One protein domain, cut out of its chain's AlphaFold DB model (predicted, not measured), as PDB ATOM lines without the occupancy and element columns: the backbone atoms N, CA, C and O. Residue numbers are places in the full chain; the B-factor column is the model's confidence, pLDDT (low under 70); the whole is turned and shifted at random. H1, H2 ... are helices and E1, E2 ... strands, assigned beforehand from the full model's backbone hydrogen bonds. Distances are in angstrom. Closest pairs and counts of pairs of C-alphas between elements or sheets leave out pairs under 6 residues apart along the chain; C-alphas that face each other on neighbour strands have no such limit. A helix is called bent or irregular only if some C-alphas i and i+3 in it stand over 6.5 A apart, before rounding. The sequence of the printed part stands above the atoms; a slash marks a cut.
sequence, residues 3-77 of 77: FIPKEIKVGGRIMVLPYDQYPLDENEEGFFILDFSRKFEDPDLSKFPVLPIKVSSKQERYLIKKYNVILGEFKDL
ATOM      1  N   PHE A   3      53.367 -39.702 -56.908       93.75
ATOM      2  CA  PHE A   3      53.946 -38.951 -55.790       93.75
ATOM      3  C   PHE A   3      52.898 -37.989 -55.251       93.75
ATOM      4  O   PHE A   3      52.432 -37.116 -55.982       93.75
ATOM      5  N   ILE A   4      52.516 -38.161 -53.988       94.38
ATOM      6  CA  ILE A   4      51.589 -37.247 -53.320       94.38
ATOM      7  C   ILE A   4      52.376 -36.144 -52.606       94.38
ATOM      8  O   ILE A   4      53.447 -36.425 -52.056       94.38
ATOM      9  N   PRO A   5      51.887 -34.894 -52.629       96.50
ATOM     10  CA  PRO A   5      52.556 -33.780 -51.974       96.50
ATOM     11  C   PRO A   5      52.465 -33.894 -50.449       96.50
ATOM     12  O   PRO A   5      51.659 -34.651 -49.914       96.50
ATOM     13  N   LYS A   6      53.259 -33.082 -49.749       95.31
ATOM     14  CA  LYS A   6      53.256 -32.955 -48.285       95.31
ATOM     15  C   LYS A   6      51.874 -32.743 -47.673       95.31
ATOM     16  O   LYS A   6      51.585 -33.307 -46.623       95.31
ATOM     17  N   GLU A   7      51.051 -31.905 -48.295       95.31
ATOM     18  CA  GLU A   7      49.699 -31.601 -47.832       95.31
ATOM     19  C   GLU A   7      48.676 -32.271 -48.742       95.31
ATOM     20  O   GLU A   7      48.618 -32.002 -49.940       95.31
ATOM     21  N   ILE A   8      47.856 -33.138 -48.158       95.50
ATOM     22  CA  ILE A   8      46.810 -33.882 -48.859       95.50
ATOM     23  C   ILE A   8      45.460 -33.640 -48.195       95.50
ATOM     24  O   ILE A   8      45.385 -33.321 -47.008       95.50
ATOM     25  N   LYS A   9      44.375 -33.815 -48.952       95.00
ATOM     26  CA  LYS A   9      43.015 -33.668 -48.436       95.00
ATOM     27  C   LYS A   9      42.305 -35.013 -48.443       95.00
ATOM     28  O   LYS A   9      42.014 -35.536 -49.510       95.00
ATOM     29  N   VAL A  10      41.987 -35.539 -47.262       91.06
ATOM     30  CA  VAL A  10      41.275 -36.818 -47.101       91.06
ATOM     31  C   VAL A  10      40.133 -36.641 -46.114       91.06
ATOM     32  O   VAL A  10      40.290 -36.015 -45.066       91.06
ATOM     33  N   GLY A  11      38.944 -37.131 -46.474       83.38
ATOM     34  CA  GLY A  11      37.753 -37.016 -45.626       83.38
ATOM     35  C   GLY A  11      37.425 -35.572 -45.220       83.38
ATOM     36  O   GLY A  11      36.977 -35.333 -44.100       83.38
ATOM     37  N   GLY A  12      37.721 -34.599 -46.091       86.38
ATOM     38  CA  GLY A  12      37.513 -33.169 -45.841       86.38
ATOM     39  C   GLY A  12      38.558 -32.489 -44.944       86.38
ATOM     40  O   GLY A  12      38.472 -31.278 -44.764       86.38
ATOM     41  N   ARG A  13      39.550 -33.221 -44.426       91.12
ATOM     42  CA  ARG A  13      40.617 -32.703 -43.552       91.12
ATOM     43  C   ARG A  13      41.909 -32.512 -44.334       91.12
ATOM     44  O   ARG A  13      42.186 -33.288 -45.247       91.12
ATOM     45  N   ILE A  14      42.701 -31.509 -43.961       95.25
ATOM     46  CA  ILE A  14      44.050 -31.321 -44.502       95.25
ATOM     47  C   ILE A  14      45.013 -32.123 -43.630       95.25
ATOM     48  O   ILE A  14      45.107 -31.897 -42.424       95.25
ATOM     49  N   MET A  15      45.708 -33.080 -44.231       94.94
ATOM     50  CA  MET A  15      46.701 -33.910 -43.564       94.94
ATOM     51  C   MET A  15      48.093 -33.544 -44.067       94.94
ATOM     52  O   MET A  15      48.290 -33.342 -45.265       94.94
ATOM     53  N   VAL A  16      49.052 -33.469 -43.150       95.38
ATOM     54  CA  VAL A  16      50.423 -33.037 -43.421       95.38
ATOM     55  C   VAL A  16      51.367 -34.206 -43.174       95.38
ATOM     56  O   VAL A  16      51.557 -34.641 -42.037       95.38
ATOM     57  N   LEU A  17      51.988 -34.694 -44.240       94.75
ATOM     58  CA  LEU A  17      52.984 -35.761 -44.231       94.75
ATOM     59  C   LEU A  17      54.340 -35.239 -43.733       94.75
ATOM     60  O   LEU A  17      54.609 -34.030 -43.804       94.75
ATOM     61  N   PRO A  18      55.203 -36.103 -43.174       92.31
ATOM     62  CA  PRO A  18      56.522 -35.694 -42.684       92.31
ATOM     63  C   PRO A  18      57.510 -35.444 -43.833       92.31
ATOM     64  O   PRO A  18      58.555 -34.840 -43.619       92.31
ATOM     65  N   TYR A  19      57.160 -35.878 -45.045       91.44
ATOM     66  CA  TYR A  19      57.967 -35.776 -46.255       91.44
ATOM     67  C   TYR A  19      57.366 -34.741 -47.205       91.44
ATOM     68  O   TYR A  19      56.145 -34.589 -47.256       91.44
ATOM     69  N   ASP A  20      58.205 -34.072 -47.997       91.62
ATOM     70  CA  ASP A  20      57.718 -33.115 -48.998       91.62
ATOM     71  C   ASP A  20      56.964 -33.808 -50.146       91.62
ATOM     72  O   ASP A  20      56.024 -33.243 -50.711       91.62
ATOM     73  N   GLN A  21      57.338 -35.056 -50.443       92.62
ATOM     74  CA  GLN A  21      56.615 -35.959 -51.331       92.62
ATOM     75  C   GLN A  21      56.640 -37.386 -50.778       92.62
ATOM     76  O   GLN A  21      57.648 -37.823 -50.219       92.62
ATOM     77  N   TYR A  22      55.548 -38.124 -50.966       92.75
ATOM     78  CA  TYR A  22      55.447 -39.533 -50.586       92.75
ATOM     79  C   TYR A  22      55.099 -40.398 -51.810       92.75
ATOM     80  O   TYR A  22      54.120 -40.102 -52.499       92.75
ATOM     81  N   PRO A  23      55.882 -41.447 -52.118       92.62
ATOM     82  CA  PRO A  23      55.544 -42.380 -53.184       92.62
ATOM     83  C   PRO A  23      54.400 -43.292 -52.734       92.62
ATOM     84  O   PRO A  23      54.510 -43.989 -51.726       92.62
ATOM     85  N   LEU A  24      53.321 -43.300 -53.509       91.06
ATOM     86  CA  LEU A  24      52.139 -44.116 -53.275       91.06
ATOM     87  C   LEU A  24      51.859 -44.990 -54.505       91.06
ATOM     88  O   LEU A  24      51.769 -44.490 -55.634       91.06
ATOM     89  N   ASP A  25      51.735 -46.299 -54.302       89.94
ATOM     90  CA  ASP A  25      51.188 -47.200 -55.319       89.94
ATOM     91  C   ASP A  25      49.655 -47.224 -55.227       89.94
ATOM     92  O   ASP A  25      49.091 -47.194 -54.139       89.94
ATOM     93  N   GLU A  26      48.965 -47.293 -56.362       82.88
ATOM     94  CA  GLU A  26      47.496 -47.372 -56.390       82.88
ATOM     95  C   GLU A  26      46.977 -48.715 -55.864       82.88
ATOM     96  O   GLU A  26      45.837 -48.804 -55.417       82.88
ATOM     97  N   ASN A  27      47.821 -49.750 -55.881       86.75
ATOM     98  CA  ASN A  27      47.501 -51.068 -55.338       86.75
ATOM     99  C   ASN A  27      47.932 -51.224 -53.871       86.75
ATOM    100  O   ASN A  27      47.690 -52.273 -53.271       86.75
ATOM    101  N   GLU A  28      48.603 -50.223 -53.292       90.44
ATOM    102  CA  GLU A  28      49.041 -50.275 -51.900       90.44
ATOM    103  C   GLU A  28      47.882 -49.991 -50.947       90.44
ATOM    104  O   GLU A  28      47.225 -48.950 -50.990       90.44
ATOM    105  N   GLU A  29      47.678 -50.909 -50.009       94.06
ATOM    106  CA  GLU A  29      46.784 -50.684 -48.886       94.06
ATOM    107  C   GLU A  29      47.543 -50.008 -47.743       94.06
ATOM    108  O   GLU A  29      48.648 -50.410 -47.371       94.06
ATOM    109  N   GLY A  30      46.933 -48.995 -47.140       95.94
ATOM    110  CA  GLY A  30      47.546 -48.272 -46.038       95.94
ATOM    111  C   GLY A  30      46.616 -47.269 -45.381       95.94
ATOM    112  O   GLY A  30      45.489 -47.041 -45.829       95.94
ATOM    113  N   PHE A  31      47.105 -46.686 -44.294       96.38
ATOM    114  CA  PHE A  31      46.390 -45.721 -43.470       96.38
ATOM    115  C   PHE A  31      47.227 -44.463 -43.264       96.38
ATOM    116  O   PHE A  31      48.450 -44.528 -43.139       96.38
ATOM    117  N   PHE A  32      46.546 -43.330 -43.144       95.69
ATOM    118  CA  PHE A  32      47.091 -42.113 -42.559       95.69
ATOM    119  C   PHE A  32      46.705 -42.086 -41.083       95.69
ATOM    120  O   PHE A  32      45.522 -41.980 -40.744       95.69
ATOM    121  N   ILE A  33      47.697 -42.218 -40.205       96.38
ATOM    122  CA  ILE A  33      47.497 -42.174 -38.754       96.38
ATOM    123  C   ILE A  33      47.934 -40.825 -38.191       96.38
ATOM    124  O   ILE A  33      48.857 -40.213 -38.722       96.38
ATOM    125  N   LEU A  34      47.297 -40.366 -37.116       95.44
ATOM    126  CA  LEU A  34      47.703 -39.148 -36.409       95.44
ATOM    127  C   LEU A  34      49.122 -39.299 -35.833       95.44
ATOM    128  O   LEU A  34      49.396 -40.235 -35.080       95.44
ATOM    129  N   ASP A  35      50.006 -38.356 -36.153       95.25
ATOM    130  CA  ASP A  35      51.352 -38.278 -35.586       95.25
ATOM    131  C   ASP A  35      51.346 -37.420 -34.318       95.25
ATOM    132  O   ASP A  35      51.418 -36.192 -34.373       95.25
ATOM    133  N   PHE A  36      51.275 -38.071 -33.160       90.12
ATOM    134  CA  PHE A  36      51.291 -37.392 -31.862       90.12
ATOM    135  C   PHE A  36      52.646 -36.768 -31.505       90.12
ATOM    136  O   PHE A  36      52.721 -35.960 -30.580       90.12
ATOM    137  N   SER A  37      53.726 -37.165 -32.184       90.50
ATOM    138  CA  SER A  37      55.076 -36.693 -31.868       90.50
ATOM    139  C   SER A  37      55.419 -35.387 -32.578       90.50
ATOM    140  O   SER A  37      56.246 -34.605 -32.098       90.50
ATOM    141  N   ARG A  38      54.768 -35.131 -33.715       88.25
ATOM    142  CA  ARG A  38      55.065 -33.989 -34.566       88.25
ATOM    143  C   ARG A  38      54.445 -32.705 -34.031       88.25
ATOM    144  O   ARG A  38      53.266 -32.640 -33.699       88.25
ATOM    145  N   LYS A  39      55.258 -31.651 -34.034       83.75
ATOM    146  CA  LYS A  39      54.849 -30.277 -33.737       83.75
ATOM    147  C   LYS A  39      54.942 -29.451 -35.014       83.75
ATOM    148  O   LYS A  39      55.878 -29.635 -35.791       83.75
ATOM    149  N   PHE A  40      53.973 -28.573 -35.240       84.50
ATOM    150  CA  PHE A  40      54.079 -27.556 -36.282       84.50
ATOM    151  C   PHE A  40      54.807 -26.333 -35.730       84.50
ATOM    152  O   PHE A  40      54.662 -26.019 -34.549       84.50
ATOM    153  N   GLU A  41      55.610 -25.688 -36.577       81.44
ATOM    154  CA  GLU A  41      56.270 -24.423 -36.237       81.44
ATOM    155  C   GLU A  41      55.222 -23.323 -36.048       81.44
ATOM    156  O   GLU A  41      55.209 -22.663 -35.012       81.44
ATOM    157  N   ASP A  42      54.277 -23.236 -36.988       83.38
ATOM    158  CA  ASP A  42      53.103 -22.375 -36.895       83.38
ATOM    159  C   ASP A  42      51.848 -23.195 -36.548       83.38
ATOM    160  O   ASP A  42      51.532 -24.173 -37.239       83.38
ATOM    161  N   PRO A  43      51.107 -22.833 -35.485       80.44
ATOM    162  CA  PRO A  43      49.906 -23.555 -35.096       80.44
ATOM    163  C   PRO A  43      48.773 -23.314 -36.104       80.44
ATOM    164  O   PRO A  43      48.174 -22.243 -36.141       80.44
ATOM    165  N   ASP A  44      48.430 -24.346 -36.874       87.69
ATOM    166  CA  ASP A  44      47.269 -24.360 -37.768       87.69
ATOM    167  C   ASP A  44      46.315 -25.495 -37.375       87.69
ATOM    168  O   ASP A  44      46.579 -26.673 -37.613       87.69
ATOM    169  N   LEU A  45      45.183 -25.129 -36.770       86.62
ATOM    170  CA  LEU A  45      44.170 -26.075 -36.289       86.62
ATOM    171  C   LEU A  45      43.389 -26.763 -37.420       86.62
ATOM    172  O   LEU A  45      42.655 -27.716 -37.161       86.62
ATOM    173  N   SER A  46      43.512 -26.286 -38.662       90.56
ATOM    174  CA  SER A  46      42.882 -26.916 -39.826       90.56
ATOM    175  C   SER A  46      43.695 -28.091 -40.382       90.56
ATOM    176  O   SER A  46      43.179 -28.879 -41.185       90.56
ATOM    177  N   LYS A  47      44.950 -28.225 -39.937       93.06
ATOM    178  CA  LYS A  47      45.920 -29.205 -40.418       93.06
ATOM    179  C   LYS A  47      46.186 -30.277 -39.370       93.06
ATOM    180  O   LYS A  47      46.359 -29.996 -38.188       93.06
ATOM    181  N   PHE A  48      46.276 -31.520 -39.824       94.31
ATOM    182  CA  PHE A  48      46.569 -32.671 -38.974       94.31
ATOM    183  C   PHE A  48      47.920 -33.278 -39.355       94.31
ATOM    184  O   PHE A  48      48.110 -33.631 -40.521       94.31
ATOM    185  N   PRO A  49      48.867 -33.432 -38.417       95.31
ATOM    186  CA  PRO A  49      50.109 -34.139 -38.696       95.31
ATOM    187  C   PRO A  49      49.827 -35.637 -38.816       95.31
ATOM    188  O   PRO A  49      49.165 -36.212 -37.953       95.31
ATOM    189  N   VAL A  50      50.314 -36.285 -39.876       96.00
ATOM    190  CA  VAL A  50      50.058 -37.715 -40.093       96.00
ATOM    191  C   VAL A  50      51.294 -38.496 -40.501       96.00
ATOM    192  O   VAL A  50      52.192 -37.952 -41.141       96.00
ATOM    193  N   LEU A  51      51.287 -39.796 -40.202       95.81
ATOM    194  CA  LEU A  51      52.222 -40.777 -40.746       95.81
ATOM    195  C   LEU A  51      51.494 -41.724 -41.711       95.81
ATOM    196  O   LEU A  51      50.437 -42.259 -41.358       95.81
ATOM    197  N   PRO A  52      52.044 -41.962 -42.912       95.12
ATOM    198  CA  PRO A  52      51.546 -42.989 -43.815       95.12
ATOM    199  C   PRO A  52      52.094 -44.363 -43.400       95.12
ATOM    200  O   PRO A  52      53.308 -44.559 -43.338       95.12
ATOM    201  N   ILE A  53      51.214 -45.331 -43.146       95.38
ATOM    202  CA  ILE A  53      51.589 -46.711 -42.807       95.38
ATOM    203  C   ILE A  53      51.001 -47.669 -43.837       95.38
ATOM    204  O   ILE A  53      49.785 -47.723 -44.021       95.38
ATOM    205  N   LYS A  54      51.878 -48.448 -44.477       95.12
ATOM    206  CA  LYS A  54      51.508 -49.523 -45.402       95.12
ATOM    207  C   LYS A  54      51.042 -50.751 -44.629       95.12
ATOM    208  O   LYS A  54      51.516 -51.022 -43.534       95.12
ATOM    209  N   VAL A  55      50.114 -51.491 -45.214       96.25
ATOM    210  CA  VAL A  55      49.571 -52.725 -44.653       96.25
ATOM    211  C   VAL A  55      50.066 -53.892 -45.489       96.25
ATOM    212  O   VAL A  55      49.739 -53.998 -46.666       96.25
ATOM    213  N   SER A  56      50.797 -54.808 -44.862       93.94
ATOM    214  CA  SER A  56      51.342 -55.998 -45.523       93.94
ATOM    215  C   SER A  56      50.589 -57.278 -45.145       93.94
ATOM    216  O   SER A  56      50.776 -58.323 -45.765       93.94
ATOM    217  N   SER A  57      49.747 -57.241 -44.104       96.19
ATOM    218  CA  SER A  57      49.018 -58.418 -43.618       96.19
ATOM    219  C   SER A  57      47.713 -58.074 -42.894       96.19
ATOM    220  O   SER A  57      47.481 -56.946 -42.449       96.19
ATOM    221  N   LYS A  58      46.857 -59.088 -42.704       96.19
ATOM    222  CA  LYS A  58      45.629 -58.959 -41.901       96.19
ATOM    223  C   LYS A  58      45.930 -58.657 -40.430       96.19
ATOM    224  O   LYS A  58      45.196 -57.876 -39.824       96.19
ATOM    225  N   GLN A  59      46.987 -59.247 -39.858       96.94
ATOM    226  CA  GLN A  59      47.389 -58.956 -38.479       96.94
ATOM    227  C   GLN A  59      47.831 -57.498 -38.327       96.94
ATOM    228  O   GLN A  59      47.371 -56.817 -37.416       96.94
ATOM    229  N   GLU A  60      48.665 -56.998 -39.239       96.06
ATOM    230  CA  GLU A  60      49.133 -55.608 -39.220       96.06
ATOM    231  C   GLU A  60      47.968 -54.624 -39.352       96.06
ATOM    232  O   GLU A  60      47.834 -53.708 -38.541       96.06
ATOM    233  N   ARG A  61      47.038 -54.885 -40.281       97.06
ATOM    234  CA  ARG A  61      45.794 -54.116 -40.414       97.06
ATOM    235  C   ARG A  61      45.024 -54.032 -39.096       97.06
ATOM    236  O   ARG A  61      44.541 -52.960 -38.732       97.06
ATOM    237  N   TYR A  62      44.876 -55.159 -38.400       97.50
ATOM    238  CA  TYR A  62      44.181 -55.209 -37.116       97.50
ATOM    239  C   TYR A  62      44.908 -54.393 -36.043       97.50
ATOM    240  O   TYR A  62      44.273 -53.599 -35.352       97.50
ATOM    241  N   LEU A  63      46.231 -54.542 -35.927       97.44
ATOM    242  CA  LEU A  63      47.035 -53.803 -34.952       97.44
ATOM    243  C   LEU A  63      46.982 -52.292 -35.203       97.44
ATOM    244  O   LEU A  63      46.777 -51.532 -34.256       97.44
ATOM    245  N   ILE A  64      47.082 -51.856 -36.465       96.81
ATOM    246  CA  ILE A  64      46.977 -50.439 -36.831       96.81
ATOM    247  C   ILE A  64      45.622 -49.881 -36.394       96.81
ATOM    248  O   ILE A  64      45.586 -48.890 -35.668       96.81
ATOM    249  N   LYS A  65      44.522 -50.557 -36.758       95.69
ATOM    250  CA  LYS A  65      43.156 -50.147 -36.384       95.69
ATOM    251  C   LYS A  65      42.908 -50.149 -34.879       95.69
ATOM    252  O   LYS A  65      42.115 -49.347 -34.403       95.69
ATOM    253  N   LYS A  66      43.550 -51.053 -34.138       97.38
ATOM    254  CA  LYS A  66      43.362 -51.185 -32.690       97.38
ATOM    255  C   LYS A  66      44.089 -50.099 -31.896       97.38
ATOM    256  O   LYS A  66      43.567 -49.666 -30.874       97.38
ATOM    257  N   TYR A  67      45.290 -49.708 -32.324       97.00
ATOM    258  CA  TYR A  67      46.194 -48.894 -31.502       97.00
ATOM    259  C   TYR A  67      46.453 -47.479 -32.027       97.00
ATOM    260  O   TYR A  67      47.132 -46.717 -31.348       97.00
ATOM    261  N   ASN A  68      45.923 -47.103 -33.196       97.25
ATOM    262  CA  ASN A  68      46.160 -45.783 -33.781       97.25
ATOM    263  C   ASN A  68      44.859 -45.032 -34.066       97.25
ATOM    264  O   ASN A  68      43.829 -45.627 -34.384       97.25
ATOM    265  N   VAL A  69      44.938 -43.701 -34.023       95.75
ATOM    266  CA  VAL A  69      43.877 -42.828 -34.530       95.75
ATOM    267  C   VAL A  69      44.037 -42.723 -36.042       95.75
ATOM    268  O   VAL A  69      44.978 -42.098 -36.532       95.75
ATOM    269  N   ILE A  70      43.124 -43.354 -36.773       95.56
ATOM    270  CA  ILE A  70      43.103 -43.340 -38.237       95.56
ATOM    271  C   ILE A  70      42.335 -42.110 -38.713       95.56
ATOM    272  O   ILE A  70      41.195 -41.886 -38.306       95.56
ATOM    273  N   LEU A  71      42.957 -41.338 -39.602       94.69
ATOM    274  CA  LEU A  71      42.375 -40.132 -40.191       94.69
ATOM    275  C   LEU A  71      41.973 -40.319 -41.661       94.69
ATOM    276  O   LEU A  71      41.157 -39.547 -42.163       94.69
ATOM    277  N   GLY A  72      42.486 -41.361 -42.321       94.50
ATOM    278  CA  GLY A  72      42.116 -41.742 -43.683       94.50
ATOM    279  C   GLY A  72      42.793 -43.031 -44.148       94.50
ATOM    280  O   GLY A  72      43.735 -43.512 -43.513       94.50
ATOM    281  N   GLU A  73      42.323 -43.589 -45.260       94.94
ATOM    282  CA  GLU A  73      42.939 -44.720 -45.959       94.94
ATOM    283  C   GLU A  73      43.642 -44.240 -47.241       94.94
ATOM    284  O   GLU A  73      43.279 -43.221 -47.822       94.94
ATOM    285  N   PHE A  74      44.640 -44.983 -47.722       93.81
ATOM    286  CA  PHE A  74      45.344 -44.646 -48.971       93.81
ATOM    287  C   PHE A  74      44.413 -44.593 -50.189       93.81
ATOM    288  O   PHE A  74      44.625 -43.785 -51.085       93.81
ATOM    289  N   LYS A  75      43.353 -45.409 -50.191       92.25
ATOM    290  CA  LYS A  75      42.328 -45.443 -51.247       92.25
ATOM    291  C   LYS A  75      41.465 -44.177 -51.322       92.25
ATOM    292  O   LYS A  75      40.728 -44.012 -52.287       92.25
ATOM    293  N   ASP A  76      41.506 -43.329 -50.292       90.56
ATOM    294  CA  ASP A  76      40.712 -42.102 -50.223       90.56
ATOM    295  C   ASP A  76      41.402 -40.919 -50.949       90.56
ATOM    296  O   ASP A  76      40.902 -39.793 -50.882       90.56
ATOM    297  N   LEU A  77      42.552 -41.165 -51.603       86.69
ATOM    298  CA  LEU A  77      43.389 -40.194 -52.328       86.69
ATOM    299  C   LEU A  77      43.298 -40.272 -53.850       86.69
ATOM    300  O   LEU A  77      43.566 -41.357 -54.419       86.69
TER     301      LEU A  77
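AT A GLANCE: This is residues 3 to 77 of the 77 residues of an uncharacterized protein of Thermoanaerobacter uzonensis DSM 18761 (UniProt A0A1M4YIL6). One five-stranded sheet curls like part of a barrel and folds back on itself, the hairpin E1 and E2 facing E3 and E5, with E4 as the hinge. Helix H1 lies over E3 toward one end of the longest span, and the long link, residues 35 to 46, makes the opposite end. The printed part has 75 residues, with one named helix and five named strands in the order E1, E2, E3, E4, H1, E5; the sheet, E1 E2 E4 E3 E5, is mixed, as is the class, helices and strands. The whole is compact, with a radius of gyration of the C-alphas of 12.2 A and spans of 38 by 26 by 20 A.

HOW THE PARTS SIT: Start with E1, residues 3 to 10, which bends by 98 degrees at residue 6 and forms an antiparallel hairpin with E2, residues 13 to 24; N 4 and O 22 are within hydrogen-bond range at 2.9 A. E2 is parallel to E4, residues 47 to 54; look for N 16 and O 48, 2.8 A. E4 also forms an antiparallel hairpin with E3, residues 30 to 34, with N 31 and O 53 at 2.9 A. E5, residues 70 to 73, is antiparallel to E3, with N 32 and O 72 at 2.8 A. In this folded sheet, bent back into two leaves, the closest C-alphas of edge strands E1 and E5, Val 10 and Gly 72, are 6.1 A apart. H1, residues 58 to 67, is on the sheet over E3, at a height of 9.6 A from a local plane fitted to just 6 C-alphas, and every O i to N i+4 pair in it is within range. E4, H1 and E5 form a split strand-helix-strand unit, E3 between its two strands, with a right-handed crossover.

IN THESE COORDINATES: Find C-alpha 3 at (53.946, -38.951, -55.790), where E1 begins. E2 spans 18.9 A, E4 21.7 A and H1 14.5 A; E5 ends at C-alpha 73, (42.939, -44.720, -45.959).

THE WHOLE: The C-alphas farthest apart, of Asp 42 and Lys 58, are 37.7 A apart. The printed part has no cut, and no printed residue is under 70 in pLDDT.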